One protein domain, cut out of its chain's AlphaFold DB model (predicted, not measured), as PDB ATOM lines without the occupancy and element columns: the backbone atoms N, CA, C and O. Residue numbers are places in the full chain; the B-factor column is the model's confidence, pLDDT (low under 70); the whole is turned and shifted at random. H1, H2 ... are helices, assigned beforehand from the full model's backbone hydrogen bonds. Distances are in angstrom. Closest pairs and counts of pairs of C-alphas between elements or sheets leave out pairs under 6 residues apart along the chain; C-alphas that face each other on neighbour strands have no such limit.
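This is residues 226 to 361 of the 400 residues of the protein "F-box domain-containing protein" of Ophiobolus disseminans (UniProt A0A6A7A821). The helices gather in two loose lobes, one of H1, H6, H7 and H8, where H8 packs on both H1 and H6, and H7 packs on the first residues of H1, and the other of H2, H3, H4 and H5, where H4 and H5 meet at a corner and H2 and H3 lie near H5. The long link of residues 238 to 254 crosses from one lobe to the other, with residues 241 to 246 standing free, and residues 344 to 361 loop out after H8 and fold back toward the first printed residue. The printed part has 136 residues with eight named helices, H1 to H8 in order, and no named strand; the class is all helix, with 68 residues in helices. It is only just compact, close to loose, with a radius of gyration of the C-alphas of 16.9 A and spans of 47 by 34 by 30 A.

H1, residues 226 to 237, begins with C-alpha 226 at (147.673, 183.231, 221.447) and is 16.4 A long. H2 is residues 255 to 258, H3 residues 261 to 269, 12.9 A, and H4 residues 273 to 282, 14.4 A, with C-alpha 273 at (163.990, 173.760, 210.932). H5 is residues 284 to 289, H6 residues 294 to 302, 12.3 A, and H7 residues 315 to 324, 14.4 A. H8, residues 336 to 343, is 10.3 A long and ends with C-alpha 343 at (149.683, 172.238, 215.971).

H1 touches H7 with residues 226 to 230 alone, the closest C-alphas being those of Glu 226 and Ile 318, 5.6 A, at a steep tilt of 69.6 degrees, only just short of about perpendicular. H1 touches H8 at Leu 233 and Val 339, their closest C-alphas, 6.2 A, at a steep tilt of 62 degrees, opposite ways. H6 touches H8, closest at the C-alphas of Asn 294 and Trp 336, 5.5 A, at a steep tilt of 39 degrees, the same way. Helix packing is mostly crossed, with no shallow tilt among these three pairs. H4 and H5 touch only at the corner, closest at the C-alphas of His 280 and Ala 287, 4.4 A. H2 and H3 are each close to H5 but not clearly touching, the closest C-alphas being Glu 257 and Leu 286, 6.2 A, and Thr 261 and Lys 289, 5.5 A. H4 is close to H6 but not clearly touching, with the C-alphas of Pro 273 and Gly 300 7.1 A apart. Every O i to N i+4 pair is within hydrogen-bond range in H1 and H3 to H8; H2 is too short for one.

The two C-alphas farthest apart, those of Gly 255 and Glu 324, are 49.5 A apart, and those of Glu 226 and Pro 361 are 10.0 A apart. The printed part has no cut. The links H1 to H2, H6 to H7 and H7 to H8 are long. The mean pLDDT of the printed part is 86.1, and residues 238 to 249 and 328 to 332 are under 70.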
ATOM      1  N   GLU A 226     146.658 183.318 220.394       95.88
ATOM      2  CA  GLU A 226     147.673 183.231 221.447       95.88
ATOM      3  C   GLU A 226     147.118 182.640 222.745       95.88
ATOM      4  O   GLU A 226     147.814 181.872 223.408       95.88
ATOM      5  N   ALA A 227     145.870 182.961 223.097       95.81
ATOM      6  CA  ALA A 227     145.214 182.426 224.289       95.81
ATOM      7  C   ALA A 227     144.976 180.915 224.144       95.81
ATOM      8  O   ALA A 227     145.251 180.141 225.061       95.81
ATOM      9  N   PHE A 228     144.561 180.474 222.957       95.75
ATOM     10  CA  PHE A 228     144.449 179.064 222.616       95.75
ATOM     11  C   PHE A 228     145.799 178.342 222.728       95.75
ATOM     12  O   PHE A 228     145.898 177.324 223.414       95.75
ATOM     13  N   VAL A 229     146.861 178.874 222.114       94.88
ATOM     14  CA  VAL A 229     148.196 178.253 222.192       94.88
ATOM     15  C   VAL A 229     148.711 178.222 223.633       94.88
ATOM     16  O   VAL A 229     149.291 177.218 224.048       94.88
ATOM     17  N   PHE A 230     148.453 179.269 224.419       94.19
ATOM     18  CA  PHE A 230     148.732 179.299 225.853       94.19
ATOM     19  C   PHE A 230     148.019 178.162 226.603       94.19
ATOM     20  O   PHE A 230     148.669 177.414 227.331       94.19
ATOM     21  N   ASN A 231     146.719 177.960 226.373       93.62
ATOM     22  CA  ASN A 231     145.956 176.878 227.004       93.62
ATOM     23  C   ASN A 231     146.491 175.492 226.616       93.62
ATOM     24  O   ASN A 231     146.654 174.620 227.473       93.62
ATOM     25  N   VAL A 232     146.851 175.302 225.342       93.50
ATOM     26  CA  VAL A 232     147.486 174.067 224.857       93.50
ATOM     27  C   VAL A 232     148.827 173.823 225.557       93.50
ATOM     28  O   VAL A 232     149.134 172.683 225.917       93.50
ATOM     29  N   LEU A 233     149.632 174.867 225.775       91.81
ATOM     30  CA  LEU A 233     150.906 174.767 226.492       91.81
ATOM     31  C   LEU A 233     150.710 174.385 227.962       91.81
ATOM     32  O   LEU A 233     151.402 173.485 228.445       91.81
ATOM     33  N   VAL A 234     149.754 175.014 228.650       90.69
ATOM     34  CA  VAL A 234     149.406 174.677 230.039       90.69
ATOM     35  C   VAL A 234     148.995 173.208 230.128       90.69
ATOM     36  O   VAL A 234     149.577 172.455 230.907       90.69
ATOM     37  N   ALA A 235     148.084 172.764 229.261       89.31
ATOM     38  CA  ALA A 235     147.616 171.382 229.250       89.31
ATOM     39  C   ALA A 235     148.724 170.368 228.901       89.31
ATOM     40  O   ALA A 235     148.755 169.271 229.452       89.31
ATOM     41  N   SER A 236     149.667 170.733 228.026       87.50
ATOM     42  CA  SER A 236     150.775 169.853 227.616       87.50
ATOM     43  C   SER A 236     151.862 169.702 228.684       87.50
ATOM     44  O   SER A 236     152.540 168.679 228.729       87.50
ATOM     45  N   SER A 237     152.034 170.702 229.548       77.31
ATOM     46  CA  SER A 237     153.083 170.697 230.579       77.31
ATOM     47  C   SER A 237     152.803 169.674 231.691       77.31
ATOM     48  O   SER A 237     153.728 169.181 232.332       77.31
ATOM     49  N   HIS A 238     151.543 169.266 231.868       63.75
ATOM     50  CA  HIS A 238     151.149 168.224 232.821       63.75
ATOM     51  C   HIS A 238     151.499 166.792 232.373       63.75
ATOM     52  O   HIS A 238     151.465 165.875 233.189       63.75
ATOM     53  N   GLU A 239     151.856 166.573 231.102       60.72
ATOM     54  CA  GLU A 239     152.122 165.230 230.560       60.72
ATOM     55  C   GLU A 239     153.591 164.779 230.723       60.72
ATOM     56  O   GLU A 239     153.925 163.633 230.416       60.72
ATOM     57  N   GLN A 240     154.495 165.651 231.189       57.72
ATOM     58  CA  GLN A 240     155.947 165.466 231.025       57.72
ATOM     59  C   GLN A 240     156.671 164.646 232.114       57.72
ATOM     60  O   GLN A 240     157.888 164.466 232.029       57.72
ATOM     61  N   ASP A 241     155.964 164.066 233.085       50.94
ATOM     62  CA  ASP A 241     156.581 163.381 234.238       50.94
ATOM     63  C   ASP A 241     157.222 162.002 233.938       50.94
ATOM     64  O   ASP A 241     157.725 161.314 234.829       50.94
ATOM     65  N   SER A 242     157.289 161.572 232.674       45.72
ATOM     66  CA  SER A 242     157.895 160.289 232.294       45.72
ATOM     67  C   SER A 242     159.310 160.426 231.707       45.72
ATOM     68  O   SER A 242     159.514 160.379 230.496       45.72
ATOM     69  N   GLY A 243     160.296 160.545 232.601       49.34
ATOM     70  CA  GLY A 243     161.675 160.041 232.478       49.34
ATOM     71  C   GLY A 243     162.410 160.204 231.138       49.34
ATOM     72  O   GLY A 243     162.423 159.292 230.305       49.34
ATOM     73  N   SER A 244     163.172 161.293 230.994       49.34
ATOM     74  CA  SER A 244     164.230 161.405 229.980       49.34
ATOM     75  C   SER A 244     165.289 160.318 230.210       49.34
ATOM     76  O   SER A 244     166.140 160.418 231.094       49.34
ATOM     77  N   LYS A 245     165.232 159.234 229.430       57.34
ATOM     78  CA  LYS A 245     166.284 158.213 229.436       57.34
ATOM     79  C   LYS A 245     167.544 158.812 228.826       57.34
ATOM     80  O   LYS A 245     167.577 159.118 227.636       57.34
ATOM     81  N   MET A 246     168.585 158.929 229.643       56.91
ATOM     82  CA  MET A 246     169.924 159.307 229.208       56.91
ATOM     83  C   MET A 246     170.372 158.364 228.079       56.91
ATOM     84  O   MET A 246     170.546 157.158 228.273       56.91
ATOM     85  N   VAL A 247     170.485 158.901 226.864       61.47
ATOM     86  CA  VAL A 247     170.856 158.126 225.680       61.47
ATOM     87  C   VAL A 247     172.365 157.918 225.708       61.47
ATOM     88  O   VAL A 247     173.130 158.801 225.334       61.47
ATOM     89  N   LEU A 248     172.802 156.741 226.151       68.00
ATOM     90  CA  LEU A 248     174.205 156.348 226.058       68.00
ATOM     91  C   LEU A 248     174.542 155.945 224.614       68.00
ATOM     92  O   LEU A 248     173.887 155.089 224.004       68.00
ATOM     93  N   THR A 249     175.571 156.583 224.058       65.88
ATOM     94  CA  THR A 249     176.131 156.293 222.733       65.88
ATOM     95  C   THR A 249     177.256 155.273 222.886       65.88
ATOM     96  O   THR A 249     178.286 155.582 223.471       65.88
ATOM     97  N   MET A 250     177.076 154.053 222.369       72.00
ATOM     98  CA  MET A 250     178.113 153.001 222.420       72.00
ATOM     99  C   MET A 250     178.946 152.902 221.131       72.00
ATOM    100  O   MET A 250     179.864 152.094 221.055       72.00
ATOM    101  N   GLN A 251     178.627 153.699 220.108       81.06
ATOM    102  CA  GLN A 251     179.282 153.660 218.801       81.06
ATOM    103  C   GLN A 251     180.189 154.878 218.608       81.06
ATOM    104  O   GLN A 251     179.798 156.002 218.919       81.06
ATOM    105  N   GLU A 252     181.385 154.651 218.061       85.69
ATOM    106  CA  GLU A 252     182.316 155.724 217.711       85.69
ATOM    107  C   GLU A 252     181.732 156.612 216.588       85.69
ATOM    108  O   GLU A 252     181.281 156.067 215.573       85.69
ATOM    109  N   PRO A 253     181.757 157.954 216.729       85.88
ATOM    110  CA  PRO A 253     181.269 158.878 215.706       85.88
ATOM    111  C   PRO A 253     181.974 158.695 214.356       85.88
ATOM    112  O   PRO A 253     183.206 158.600 214.299       85.88
ATOM    113  N   ARG A 254     181.224 158.717 213.248       89.88
ATOM    114  CA  ARG A 254     181.779 158.599 211.881       89.88
ATOM    115  C   ARG A 254     181.354 159.755 210.972       89.88
ATOM    116  O   ARG A 254     180.271 160.310 211.112       89.88
ATOM    117  N   GLY A 255     182.204 160.103 210.001       91.44
ATOM    118  CA  GLY A 255     181.899 161.130 208.996       91.44
ATOM    119  C   GLY A 255     181.561 162.488 209.622       91.44
ATOM    120  O   GLY A 255     182.323 162.988 210.449       91.44
ATOM    121  N   ILE A 256     180.406 163.057 209.254       92.06
ATOM    122  CA  ILE A 256     179.938 164.359 209.762       92.06
ATOM    123  C   ILE A 256     179.773 164.372 211.288       92.06
ATOM    124  O   ILE A 256     179.968 165.401 211.921       92.06
ATOM    125  N   GLU A 257     179.507 163.224 211.919       93.00
ATOM    126  CA  GLU A 257     179.346 163.129 213.374       93.00
ATOM    127  C   GLU A 257     180.628 163.461 214.146       93.00
ATOM    128  O   GLU A 257     180.566 163.730 215.346       93.00
ATOM    129  N   ARG A 258     181.793 163.438 213.484       93.75
ATOM    130  CA  ARG A 258     183.082 163.818 214.080       93.75
ATOM    131  C   ARG A 258     183.276 165.329 214.171       93.75
ATOM    132  O   ARG A 258     184.168 165.756 214.897       93.75
ATOM    133  N   LEU A 259     182.452 166.130 213.489       94.50
ATOM    134  CA  LEU A 259     182.548 167.585 213.581       94.50
ATOM    135  C   LEU A 259     182.295 168.058 215.027       94.50
ATOM    136  O   LEU A 259     181.444 167.477 215.716       94.50
ATOM    137  N   PRO A 260     183.018 169.082 215.507       94.44
ATOM    138  CA  PRO A 260     182.734 169.737 216.780       94.44
ATOM    139  C   PRO A 260     181.314 170.320 216.833       94.44
ATOM    140  O   PRO A 260     180.718 170.619 215.794       94.44
ATOM    141  N   THR A 261     180.761 170.469 218.039       93.62
ATOM    142  CA  THR A 261     179.398 170.993 218.248       93.62
ATOM    143  C   THR A 261     179.260 172.417 217.707       93.62
ATOM    144  O   THR A 261     178.249 172.745 217.100       93.62
ATOM    145  N   GLU A 262     180.321 173.217 217.792       95.94
ATOM    146  CA  GLU A 262     180.375 174.600 217.314       95.94
ATOM    147  C   GLU A 262     180.139 174.684 215.800       95.94
ATOM    148  O   GLU A 262     179.467 175.593 215.311       95.94
ATOM    149  N   LEU A 263     180.640 173.705 215.033       95.88
ATOM    150  CA  LEU A 263     180.366 173.640 213.596       95.88
ATOM    151  C   LEU A 263     178.913 173.264 213.323       95.88
ATOM    152  O   LEU A 263     178.335 173.762 212.361       95.88
ATOM    153  N   PHE A 264     178.306 172.419 214.158       93.94
ATOM    154  CA  PHE A 264     176.880 172.131 214.044       93.94
ATOM    155  C   PHE A 264     176.026 173.348 214.378       93.94
ATOM    156  O   PHE A 264     175.049 173.581 213.672       93.94
ATOM    157  N   ASP A 265     176.401 174.148 215.372       91.88
ATOM    158  CA  ASP A 265     175.696 175.390 215.690       91.88
ATOM    159  C   ASP A 265     175.721 176.362 214.508       91.88
ATOM    160  O   ASP A 265     174.673 176.886 214.136       91.88
ATOM    161  N   ILE A 266     176.867 176.503 213.830       94.12
ATOM    162  CA  ILE A 266     176.969 177.284 212.588       94.12
ATOM    163  C   ILE A 266     176.135 176.649 211.469       94.12
ATOM    164  O   ILE A 266     175.362 177.339 210.820       94.12
ATOM    165  N   ILE A 267     176.241 175.340 211.229       93.38
ATOM    166  CA  ILE A 267     175.468 174.664 210.172       93.38
ATOM    167  C   ILE A 267     173.963 174.879 210.380       93.38
ATOM    168  O   ILE A 267     173.237 175.118 209.416       93.38
ATOM    169  N   ARG A 268     173.483 174.831 211.628       91.56
ATOM    170  CA  ARG A 268     172.067 175.029 211.962       91.56
ATOM    171  C   ARG A 268     171.547 176.401 211.555       91.56
ATOM    172  O   ARG A 268     170.392 176.462 211.151       91.56
ATOM    173  N   THR A 269     172.354 177.462 211.618       90.44
ATOM    174  CA  THR A 269     171.897 178.808 211.228       90.44
ATOM    175  C   THR A 269     171.605 178.923 209.730       90.44
ATOM    176  O   THR A 269     170.824 179.778 209.327       90.44
ATOM    177  N   TYR A 270     172.162 178.025 208.910       92.69
ATOM    178  CA  TYR A 270     171.913 177.954 207.466       92.69
ATOM    179  C   TYR A 270     170.874 176.895 207.069       92.69
ATOM    180  O   TYR A 270     170.527 176.782 205.892       92.69
ATOM    181  N   LEU A 271     170.382 176.085 208.014       92.19
ATOM    182  CA  LEU A 271     169.432 175.013 207.729       92.19
ATOM    183  C   LEU A 271     168.005 175.401 208.130       92.19
ATOM    184  O   LEU A 271     167.783 175.873 209.242       92.19
ATOM    185  N   PRO A 272     166.990 175.089 207.300       91.06
ATOM    186  CA  PRO A 272     165.606 175.247 207.724       91.06
ATOM    187  C   PRO A 272     165.274 174.266 208.868       91.06
ATOM    188  O   PRO A 272     165.816 173.150 208.890       91.06
ATOM    189  N   PRO A 273     164.310 174.582 209.758       92.12
ATOM    190  CA  PRO A 273     163.990 173.760 210.932       92.12
ATOM    191  C   PRO A 273     163.714 172.288 210.613       92.12
ATOM    192  O   PRO A 273     164.172 171.389 211.316       92.12
ATOM    193  N   LYS A 274     163.026 172.006 209.497       90.38
ATOM    194  CA  LYS A 274     162.762 170.629 209.042       90.38
ATOM    195  C   LYS A 274     164.051 169.841 208.773       90.38
ATOM    196  O   LYS A 274     164.097 168.646 209.061       90.38
ATOM    197  N   SER A 275     165.086 170.485 208.238       93.75
ATOM    198  CA  SER A 275     166.395 169.863 208.008       93.75
ATOM    199  C   SER A 275     167.157 169.663 209.314       93.75
ATOM    200  O   SER A 275     167.749 168.603 209.498       93.75
ATOM    201  N   VAL A 276     167.066 170.610 210.253       94.75
ATOM    202  CA  VAL A 276     167.639 170.467 211.603       94.75
ATOM    203  C   VAL A 276     167.003 169.287 212.347       94.75
ATOM    204  O   VAL A 276     167.715 168.459 212.907       94.75
ATOM    205  N   ILE A 277     165.674 169.131 212.281       94.00
ATOM    206  CA  ILE A 277     164.966 167.978 212.867       94.00
ATOM    207  C   ILE A 277     165.420 166.665 212.223       94.00
ATOM    208  O   ILE A 277     165.612 165.674 212.927       94.00
ATOM    209  N   LYS A 278     165.589 166.631 210.893       94.44
ATOM    210  CA  LYS A 278     166.102 165.443 210.196       94.44
ATOM    211  C   LYS A 278     167.518 165.110 210.655       94.44
ATOM    212  O   LYS A 278     167.748 163.964 211.019       94.44
ATOM    213  N   LEU A 279     168.410 166.099 210.711       93.50
ATOM    214  CA  LEU A 279     169.789 165.945 211.178       93.50
ATOM    215  C   LEU A 279     169.854 165.446 212.630       93.50
ATOM    216  O   LEU A 279     170.614 164.540 212.938       93.50
ATOM    217  N   HIS A 280     169.009 165.967 213.518       93.44
ATOM    218  CA  HIS A 280     168.898 165.462 214.888       93.44
ATOM    219  C   HIS A 280     168.477 163.980 214.928       93.44
ATOM    220  O   HIS A 280     168.922 163.224 215.785       93.44
ATOM    221  N   ARG A 281     167.614 163.543 214.002       92.12
ATOM    222  CA  ARG A 281     167.075 162.172 213.955       92.12
ATOM    223  C   ARG A 281     167.968 161.165 213.231       92.12
ATOM    224  O   ARG A 281     167.653 159.979 213.277       92.12
ATOM    225  N   THR A 282     169.042 161.583 212.558       91.56
ATOM    226  CA  THR A 282     169.871 160.646 211.778       91.56
ATOM    227  C   THR A 282     170.709 159.714 212.648       91.56
ATOM    228  O   THR A 282     170.954 158.583 212.241       91.56
ATOM    229  N   SER A 283     171.150 160.144 213.836       91.31
ATOM    230  CA  SER A 283     171.880 159.275 214.766       91.31
ATOM    231  C   SER A 283     171.824 159.773 216.206       91.31
ATOM    232  O   SER A 283     171.548 160.943 216.463       91.31
ATOM    233  N   LYS A 284     172.134 158.889 217.164       90.94
ATOM    234  CA  LYS A 284     172.235 159.255 218.588       90.94
ATOM    235  C   LYS A 284     173.317 160.312 218.831       90.94
ATOM    236  O   LYS A 284     173.093 161.236 219.600       90.94
ATOM    237  N   THR A 285     174.460 160.207 218.148       91.81
ATOM    238  CA  THR A 285     175.549 161.189 218.249       91.81
ATOM    239  C   THR A 285     175.087 162.574 217.803       91.81
ATOM    240  O   THR A 285     175.340 163.563 218.489       91.81
ATOM    241  N   LEU A 286     174.380 162.651 216.671       92.25
ATOM    242  CA  LEU A 286     173.838 163.910 216.161       92.25
ATOM    243  C   LEU A 286     172.683 164.426 217.011       92.25
ATOM    244  O   LEU A 286     172.572 165.632 217.185       92.25
ATOM    245  N   ALA A 287     171.883 163.548 217.617       91.75
ATOM    246  CA  ALA A 287     170.856 163.961 218.566       91.75
ATOM    247  C   ALA A 287     171.454 164.703 219.774       91.75
ATOM    248  O   ALA A 287     170.891 165.705 220.216       91.75
ATOM    249  N   THR A 288     172.613 164.247 220.264       90.44
ATOM    250  CA  THR A 288     173.353 164.894 221.359       90.44
ATOM    251  C   THR A 288     174.019 166.204 220.923       90.44
ATOM    252  O   THR A 288     174.026 167.160 221.691       90.44
ATOM    253  N   LYS A 289     174.566 166.270 219.699       91.56
ATOM    254  CA  LYS A 289     175.256 167.469 219.173       91.56
ATOM    255  C   LYS A 289     174.324 168.536 218.597       91.56
ATOM    256  O   LYS A 289     174.694 169.698 218.536       91.56
ATOM    257  N   VAL A 290     173.124 168.156 218.169       91.81
ATOM    258  CA  VAL A 290     172.110 169.042 217.576       91.81
ATOM    259  C   VAL A 290     170.859 168.994 218.453       91.81
ATOM    260  O   VAL A 290     169.832 168.447 218.043       91.81
ATOM    261  N   PRO A 291     170.914 169.498 219.696       88.88
ATOM    262  CA  PRO A 291     169.781 169.411 220.601       88.88
ATOM    263  C   PRO A 291     168.609 170.285 220.126       88.88
ATOM    264  O   PRO A 291     168.768 171.452 219.745       88.88
ATOM    265  N   LEU A 292     167.403 169.711 220.169       91.38
ATOM    266  CA  LEU A 292     166.142 170.395 219.864       91.38
ATOM    267  C   LEU A 292     165.502 170.905 221.162       91.38
ATOM    268  O   LEU A 292     164.531 170.324 221.650       91.38
ATOM    269  N   HIS A 293     166.092 171.953 221.741       89.44
ATOM    270  CA  HIS A 293     165.617 172.590 222.975       89.44
ATOM    271  C   HIS A 293     164.226 173.226 222.818       89.44
ATOM    272  O   HIS A 293     163.797 173.503 221.702       89.44
ATOM    273  N   ASN A 294     163.550 173.540 223.930       89.19
ATOM    274  CA  ASN A 294     162.256 174.242 223.908       89.19
ATOM    275  C   ASN A 294     162.301 175.554 223.110       89.19
ATOM    276  O   ASN A 294     161.380 175.816 222.345       89.19
ATOM    277  N   ALA A 295     163.403 176.310 223.196       89.94
ATOM    278  CA  ALA A 295     163.602 177.518 222.391       89.94
ATOM    279  C   ALA A 295     163.511 177.246 220.878       89.94
ATOM    280  O   ALA A 295     162.853 177.992 220.173       89.94
ATOM    281  N   PHE A 296     164.061 176.129 220.381       92.44
ATOM    282  CA  PHE A 296     163.960 175.771 218.959       92.44
ATOM    283  C   PHE A 296     162.501 175.601 218.507       92.44
ATOM    284  O   PHE A 296     162.138 176.038 217.419       92.44
ATOM    285  N   TRP A 297     161.670 174.961 219.333       93.44
ATOM    286  CA  TRP A 297     160.258 174.736 219.016       93.44
ATOM    287  C   TRP A 297     159.436 176.019 219.137       93.44
ATOM    288  O   TRP A 297     158.648 176.309 218.243       93.44
ATOM    289  N   ARG A 298     159.653 176.795 220.206       92.81
ATOM    290  CA  ARG A 298     159.000 178.089 220.436       92.81
ATOM    291  C   ARG A 298     159.321 179.084 219.324       92.81
ATOM    292  O   ARG A 298     158.411 179.632 218.714       92.81
ATOM    293  N   ASP A 299     160.606 179.292 219.050       91.62
ATOM    294  CA  ASP A 299     161.059 180.298 218.090       91.62
ATOM    295  C   ASP A 299     160.637 179.900 216.665       91.62
ATOM    296  O   ASP A 299     160.188 180.750 215.903       91.62
ATOM    297  N   GLY A 300     160.668 178.598 216.343       91.56
ATOM    298  CA  GLY A 300     160.195 178.083 215.056       91.56
ATOM    299  C   GLY A 300     158.670 178.125 214.859       91.56
ATOM    300  O   GLY A 300     158.198 178.099 213.721       91.56
ATOM    301  N   LEU A 301     157.890 178.128 215.945       92.00
ATOM    302  CA  LEU A 301     156.444 178.374 215.906       92.00
ATOM    303  C   LEU A 301     156.151 179.862 215.709       92.00
ATOM    304  O   LEU A 301     155.329 180.204 214.872       92.00
ATOM    305  N   HIS A 302     156.844 180.723 216.453       91.56
ATOM    306  CA  HIS A 302     156.708 182.179 216.387       91.56
ATOM    307  C   HIS A 302     156.959 182.740 214.988       91.56
ATOM    308  O   HIS A 302     156.175 183.533 214.485       91.56
ATOM    309  N   ASP A 303     158.058 182.336 214.349       88.56
ATOM    310  CA  ASP A 303     158.430 182.844 213.027       88.56
ATOM    311  C   ASP A 303     157.771 182.069 211.866       88.56
ATOM    312  O   ASP A 303     158.072 182.316 210.695       88.56
ATOM    313  N   GLY A 304     156.913 181.086 212.171       89.38
ATOM    314  CA  GLY A 304     156.272 180.202 211.197       89.38
ATOM    315  C   GLY A 304     157.233 179.277 210.431       89.38
ATOM    316  O   GLY A 304     156.811 178.529 209.541       89.38
ATOM    317  N   SER A 305     158.532 179.261 210.738       89.81
ATOM    318  CA  SER A 305     159.525 178.471 209.996       89.81
ATOM    319  C   SER A 305     159.317 176.960 210.170       89.81
ATOM    320  O   SER A 305     159.609 176.161 209.258       89.81
ATOM    321  N   LEU A 306     158.766 176.559 211.320       91.38
ATOM    322  CA  LEU A 306     158.406 175.185 211.644       91.38
ATOM    323  C   LEU A 306     157.027 174.812 211.085       91.38
ATOM    324  O   LEU A 306     156.906 173.825 210.340       91.38
ATOM    325  N   HIS A 307     156.010 175.610 211.419       92.19
ATOM    326  CA  HIS A 307     154.613 175.429 211.020       92.19
ATOM    327  C   HIS A 307     154.106 176.685 210.307       92.19
ATOM    328  O   HIS A 307     153.562 177.577 210.938       92.19
ATOM    329  N   PRO A 308     154.275 176.755 208.978       91.06
ATOM    330  CA  PRO A 308     154.062 177.990 208.229       91.06
ATOM    331  C   PRO A 308     152.604 178.401 208.076       91.06
ATOM    332  O   PRO A 308     152.363 179.485 207.575       91.06
ATOM    333  N   HIS A 309     151.651 177.575 208.518       92.94
ATOM    334  CA  HIS A 309     150.246 177.952 208.695       92.94
ATOM    335  C   HIS A 309     149.981 178.688 210.025       92.94
ATOM    336  O   HIS A 309     148.853 179.086 210.290       92.94
ATOM    337  N   ILE A 310     151.006 178.872 210.862       92.50
ATOM    338  CA  ILE A 310     150.995 179.611 212.132       92.50
ATOM    339  C   ILE A 310     152.066 180.699 212.009       92.50
ATOM    340  O   ILE A 310     153.166 180.562 212.531       92.50
ATOM    341  N   TRP A 311     151.813 181.713 211.185       90.75
ATOM    342  CA  TRP A 311     152.831 182.707 210.813       90.75
ATOM    343  C   TRP A 311     152.762 184.007 211.623       90.75
ATOM    344  O   TRP A 311     153.615 184.872 211.461       90.75
ATOM    345  N   ASP A 312     151.722 184.173 212.428       92.00
ATOM    346  CA  ASP A 312     151.321 185.408 213.104       92.00
ATOM    347  C   ASP A 312     151.200 185.227 214.622       92.00
ATOM    348  O   ASP A 312     150.560 186.027 215.292       92.00
ATOM    349  N   LEU A 313     151.824 184.185 215.177       94.31
ATOM    350  CA  LEU A 313     151.765 183.902 216.606       94.31
ATOM    351  C   LEU A 313     152.614 184.896 217.410       94.31
ATOM    352  O   LEU A 313     153.844 184.866 217.326       94.31
ATOM    353  N   ASP A 314     151.989 185.703 218.270       94.06
ATOM    354  CA  ASP A 314     152.717 186.616 219.159       94.06
ATOM    355  C   ASP A 314     153.131 185.948 220.485       94.06
ATOM    356  O   ASP A 314     152.366 185.843 221.449       94.06
ATOM    357  N   ILE A 315     154.404 185.553 220.583       91.62
ATOM    358  CA  ILE A 315     154.965 184.972 221.815       91.62
ATOM    359  C   ILE A 315     154.930 185.955 222.991       91.62
ATOM    360  O   ILE A 315     154.776 185.524 224.132       91.62
ATOM    361  N   LYS A 316     155.055 187.269 222.762       92.25
ATOM    362  CA  LYS A 316     155.023 188.251 223.860       92.25
ATOM    363  C   LYS A 316     153.648 188.290 224.509       92.25
ATOM    364  O   LYS A 316     153.550 188.414 225.731       92.25
ATOM    365  N   ARG A 317     152.595 188.137 223.709       93.75
ATOM    366  CA  ARG A 317     151.223 188.046 224.207       93.75
ATOM    367  C   ARG A 317     150.999 186.759 225.005       93.75
ATOM    368  O   ARG A 317     150.431 186.824 226.091       93.75
ATOM    369  N   ILE A 318     151.549 185.625 224.560       92.25
ATOM    370  CA  ILE A 318     151.531 184.363 225.331       92.25
ATOM    371  C   ILE A 318     152.235 184.521 226.687       92.25
ATOM    372  O   ILE A 318     151.713 184.093 227.716       92.25
ATOM    373  N   GLU A 319     153.403 185.168 226.720       88.44
ATOM    374  CA  GLU A 319     154.116 185.443 227.978       88.44
ATOM    375  C   GLU A 319     153.356 186.432 228.877       88.44
ATOM    376  O   GLU A 319     153.492 186.377 230.098       88.44
ATOM    377  N   THR A 320     152.526 187.309 228.306       91.25
ATOM    378  CA  THR A 320     151.650 188.202 229.078       91.25
ATOM    379  C   THR A 320     150.542 187.406 229.768       91.25
ATOM    380  O   THR A 320     150.398 187.511 230.984       91.25
ATOM    381  N   PHE A 321     149.852 186.509 229.048       90.62
ATOM    382  CA  PHE A 321     148.853 185.613 229.652       90.62
ATOM    383  C   PHE A 321     149.435 184.768 230.786       90.62
ATOM    384  O   PHE A 321     148.786 184.548 231.806       90.62
ATOM    385  N   ARG A 322     150.695 184.345 230.648       85.12
ATOM    386  CA  ARG A 322     151.419 183.638 231.707       85.12
ATOM    387  C   ARG A 322     151.614 184.481 232.965       85.12
ATOM    388  O   ARG A 322     151.505 183.952 234.069       85.12
ATOM    389  N   GLN A 323     151.957 185.758 232.817       85.56
ATOM    390  CA  GLN A 323     152.127 186.658 233.960       85.56
ATOM    391  C   GLN A 323     150.788 186.910 234.661       85.56
ATOM    392  O   GLN A 323     150.732 186.923 235.888       85.56
ATOM    393  N   GLU A 324     149.712 187.047 233.889       88.50
ATOM    394  CA  GLU A 324     148.358 187.284 234.399       88.50
ATOM    395  C   GLU A 324     147.756 186.055 235.095       88.50
ATOM    396  O   GLU A 324     147.024 186.191 236.076       88.50
ATOM    397  N   SER A 325     148.086 184.846 234.636       82.44
ATOM    398  CA  SER A 325     147.506 183.606 235.158       82.44
ATOM    399  C   SER A 325     148.048 183.173 236.529       82.44
ATOM    400  O   SER A 325     147.549 182.201 237.096       82.44
ATOM    401  N   ASN A 326     149.055 183.865 237.084       77.12
ATOM    402  CA  ASN A 326     149.755 183.506 238.331       77.12
ATOM    403  C   ASN A 326     150.305 182.064 238.357       77.12
ATOM    404  O   ASN A 326     150.555 181.500 239.425       77.12
ATOM    405  N   ILE A 327     150.504 181.448 237.191       78.31
ATOM    406  CA  ILE A 327     150.997 180.078 237.105       78.31
ATOM    407  C   ILE A 327     152.519 180.076 237.310       78.31
ATOM    408  O   ILE A 327     153.289 180.533 236.463       78.31
ATOM    409  N   THR A 328     152.977 179.509 238.428       66.69
ATOM    410  CA  THR A 328     154.398 179.397 238.802       66.69
ATOM    411  C   THR A 328     155.105 178.225 238.110       66.69
ATOM    412  O   THR A 328     155.689 177.372 238.774       66.69
ATOM    413  N   PHE A 329     155.061 178.161 236.780       66.19
ATOM    414  CA  PHE A 329     155.934 177.260 236.016       66.19
ATOM    415  C   PHE A 329     157.249 177.967 235.674       66.19
ATOM    416  O   PHE A 329     157.249 179.130 235.251       66.19
ATOM    417  N   SER A 330     158.376 177.271 235.815       65.44
ATOM    418  CA  SER A 330     159.658 177.703 235.255       65.44
ATOM    419  C   SER A 330     159.570 177.709 233.724       65.44
ATOM    420  O   SER A 330     158.826 176.940 233.119       65.44
ATOM    421  N   ALA A 331     160.346 178.568 233.054       62.28
ATOM    422  CA  ALA A 331     160.391 178.606 231.585       62.28
ATOM    423  C   ALA A 331     160.865 177.270 230.961       62.28
ATOM    424  O   ALA A 331     160.653 177.026 229.774       62.28
ATOM    425  N   SER A 332     161.503 176.405 231.759       65.06
ATOM    426  CA  SER A 332     161.876 175.034 231.395       65.06
ATOM    427  C   SER A 332     160.698 174.067 231.302       65.06
ATOM    428  O   SER A 332     160.824 173.060 230.613       65.06
ATOM    429  N   ASP A 333     159.584 174.370 231.966       72.06
ATOM    430  CA  ASP A 333     158.504 173.406 232.222       72.06
ATOM    431  C   ASP A 333     157.492 173.355 231.069       72.06
ATOM    432  O   ASP A 333     156.633 172.484 231.015       72.06
ATOM    433  N   TRP A 334     157.609 174.287 230.122       82.88
ATOM    434  CA  TRP A 334     156.693 174.430 228.998       82.88
ATOM    435  C   TRP A 334     157.109 173.513 227.851       82.88
ATOM    436  O   TRP A 334     158.145 173.730 227.214       82.88
ATOM    437  N   ASP A 335     156.286 172.509 227.544       88.50
ATOM    438  CA  ASP A 335     156.559 171.557 226.464       88.50
ATOM    439  C   ASP A 335     156.169 172.101 225.078       88.50
ATOM    440  O   ASP A 335     155.242 171.635 224.407       88.50
ATOM    441  N   TRP A 336     156.945 173.077 224.608       91.81
ATOM    442  CA  TRP A 336     156.812 173.643 223.263       91.81
ATOM    443  C   TRP A 336     156.950 172.598 222.151       91.81
ATOM    444  O   TRP A 336     156.413 172.781 221.059       91.81
ATOM    445  N   ARG A 337     157.644 171.481 222.403       92.19
ATOM    446  CA  ARG A 337     157.760 170.389 221.431       92.19
ATOM    447  C   ARG A 337     156.425 169.679 221.241       92.19
ATOM    448  O   ARG A 337     156.087 169.344 220.104       92.19
ATOM    449  N   SER A 338     155.711 169.395 222.325       90.75
ATOM    450  CA  SER A 338     154.397 168.752 222.267       90.75
ATOM    451  C   SER A 338     153.373 169.663 221.600       90.75
ATOM    452  O   SER A 338     152.684 169.216 220.685       90.75
ATOM    453  N   VAL A 339     153.395 170.959 221.916       92.94
ATOM    454  CA  VAL A 339     152.549 171.958 221.246       92.94
ATOM    455  C   VAL A 339     152.856 172.058 219.760       92.94
ATOM    456  O   VAL A 339     151.945 171.955 218.944       92.94
ATOM    457  N   ALA A 340     154.130 172.153 219.376       93.06
ATOM    458  CA  ALA A 340     154.506 172.164 217.967       93.06
ATOM    459  C   ALA A 340     154.005 170.912 217.235       93.06
ATOM    460  O   ALA A 340     153.376 171.016 216.189       93.06
ATOM    461  N   LYS A 341     154.212 169.714 217.796       91.31
ATOM    462  CA  LYS A 341     153.708 168.470 217.191       91.31
ATOM    463  C   LYS A 341     152.191 168.467 217.028       91.31
ATOM    464  O   LYS A 341     151.716 167.991 216.002       91.31
ATOM    465  N   LEU A 342     151.465 168.955 218.029       91.06
ATOM    466  CA  LEU A 342     150.011 168.994 218.010       91.06
ATOM    467  C   LEU A 342     149.508 169.975 216.942       91.06
ATOM    468  O   LEU A 342     148.714 169.606 216.082       91.06
ATOM    469  N   LEU A 343     150.051 171.193 216.928       91.44
ATOM    470  CA  LEU A 343     149.683 172.238 215.971       91.44
ATOM    471  C   LEU A 343     150.233 171.994 214.555       91.44
ATOM    472  O   LEU A 343     149.808 172.643 213.600       91.44
ATOM    473  N   ALA A 344     151.151 171.038 214.381       89.38
ATOM    474  CA  ALA A 344     151.582 170.565 213.067       89.38
ATOM    475  C   ALA A 344     150.433 169.939 212.266       89.38
ATOM    476  O   ALA A 344     150.523 169.853 211.036       89.38
ATOM    477  N   MET A 345     149.396 169.455 212.958       84.06
ATOM    478  CA  MET A 345     148.208 168.888 212.338       84.06
ATOM    479  C   MET A 345     147.453 169.978 211.576       84.06
ATOM    480  O   MET A 345     147.153 171.038 212.111       84.06
ATOM    481  N   LYS A 346     147.150 169.704 210.306       81.81
ATOM    482  CA  LYS A 346     146.364 170.596 209.428       81.81
ATOM    483  C   LYS A 346     144.974 170.052 209.128       81.81
ATOM    484  O   LYS A 346     144.138 170.741 208.561       81.81
ATOM    485  N   ARG A 347     144.757 168.790 209.494       82.69
ATOM    486  CA  ARG A 347     143.479 168.098 209.434       82.69
ATOM    487  C   ARG A 347     143.136 167.671 210.845       82.69
ATOM    488  O   ARG A 347     143.925 166.973 211.484       82.69
ATOM    489  N   PHE A 348     141.976 168.105 211.303       82.44
ATOM    490  CA  PHE A 348     141.498 167.837 212.647       82.44
ATOM    491  C   PHE A 348     140.375 166.811 212.550       82.44
ATOM    492  O   PHE A 348     139.362 167.101 211.912       82.44
ATOM    493  N   PRO A 349     140.569 165.599 213.094       81.06
ATOM    494  CA  PRO A 349     139.554 164.570 213.009       81.06
ATOM    495  C   PRO A 349     138.338 164.938 213.867       81.06
ATOM    496  O   PRO A 349     138.483 165.544 214.928       81.06
ATOM    497  N   VAL A 350     137.149 164.547 213.407       79.44
ATOM    498  CA  VAL A 350     135.879 164.725 214.131       79.44
ATOM    499  C   VAL A 350     135.828 163.801 215.351       79.44
ATOM    500  O   VAL A 350     135.294 164.166 216.392       79.44
ATOM    501  N   THR A 351     136.411 162.605 215.243       73.19
ATOM    502  CA  THR A 351     136.456 161.605 216.316       73.19
ATOM    503  C   THR A 351     137.887 161.361 216.790       73.19
ATOM    504  O   THR A 351     138.832 161.385 216.003       73.19
ATOM    505  N   GLY A 352     138.062 161.127 218.096       73.06
ATOM    506  CA  GLY A 352     139.387 160.878 218.683       73.06
ATOM    507  C   GLY A 352     140.323 162.089 218.634       73.06
ATOM    508  O   GLY A 352     141.541 161.921 218.580       73.06
ATOM    509  N   ARG A 353     139.755 163.301 218.607       82.12
ATOM    510  CA  ARG A 353     140.509 164.551 218.683       82.12
ATOM    511  C   ARG A 353     141.211 164.653 220.038       82.12
ATOM    512  O   ARG A 353     140.670 164.239 221.059       82.12
ATOM    513  N   ASP A 354     142.424 165.191 220.028       88.38
ATOM    514  CA  ASP A 354     143.135 165.549 221.254       88.38
ATOM    515  C   ASP A 354     142.338 166.629 221.997       88.38
ATOM    516  O   ASP A 354     142.051 167.673 221.410       88.38
ATOM    517  N   ALA A 355     141.990 166.383 223.264       90.44
ATOM    518  CA  ALA A 355     141.138 167.271 224.063       90.44
ATOM    519  C   ALA A 355     141.723 168.686 224.221       90.44
ATOM    520  O   ALA A 355     140.993 169.654 224.405       90.44
ATOM    521  N   ARG A 356     143.047 168.849 224.074       91.19
ATOM    522  CA  ARG A 356     143.690 170.175 224.079       91.19
ATOM    523  C   ARG A 356     143.251 171.051 222.906       91.19
ATOM    524  O   ARG A 356     143.507 172.249 222.912       91.19
ATOM    525  N   LEU A 357     142.651 170.460 221.877       91.75
ATOM    526  CA  LEU A 357     142.183 171.163 220.693       91.75
ATOM    527  C   LEU A 357     140.695 171.528 220.762       91.75
ATOM    528  O   LEU A 357     140.206 172.120 219.802       91.75
ATOM    529  N   ASP A 358     139.968 171.186 221.827       89.38
ATOM    530  CA  ASP A 358     138.513 171.389 221.883       89.38
ATOM    531  C   ASP A 358     138.132 172.868 221.694       89.38
ATOM    532  O   ASP A 358     137.286 173.171 220.854       89.38
ATOM    533  N   ASP A 359     138.880 173.785 222.316       90.38
ATOM    534  CA  ASP A 359     138.685 175.243 222.219       90.38
ATOM    535  C   ASP A 359     139.445 175.898 221.048       90.38
ATOM    536  O   ASP A 359     139.843 177.062 221.109       90.38
ATOM    537  N   MET A 360     139.724 175.152 219.977       93.81
ATOM    538  CA  MET A 360     140.477 175.701 218.848       93.81
ATOM    539  C   MET A 360     139.700 176.818 218.135       93.81
ATOM    540  O   MET A 360     138.585 176.562 217.667       93.81
ATOM    541  N   PRO A 361     140.305 178.007 217.938       95.69
ATOM    542  CA  PRO A 361     139.663 179.100 217.230       95.69
ATOM    543  C   PRO A 361     139.212 178.679 215.833       95.69
ATOM    544  O   PRO A 361     139.976 178.095 215.055       95.69
TER     545      PRO A 361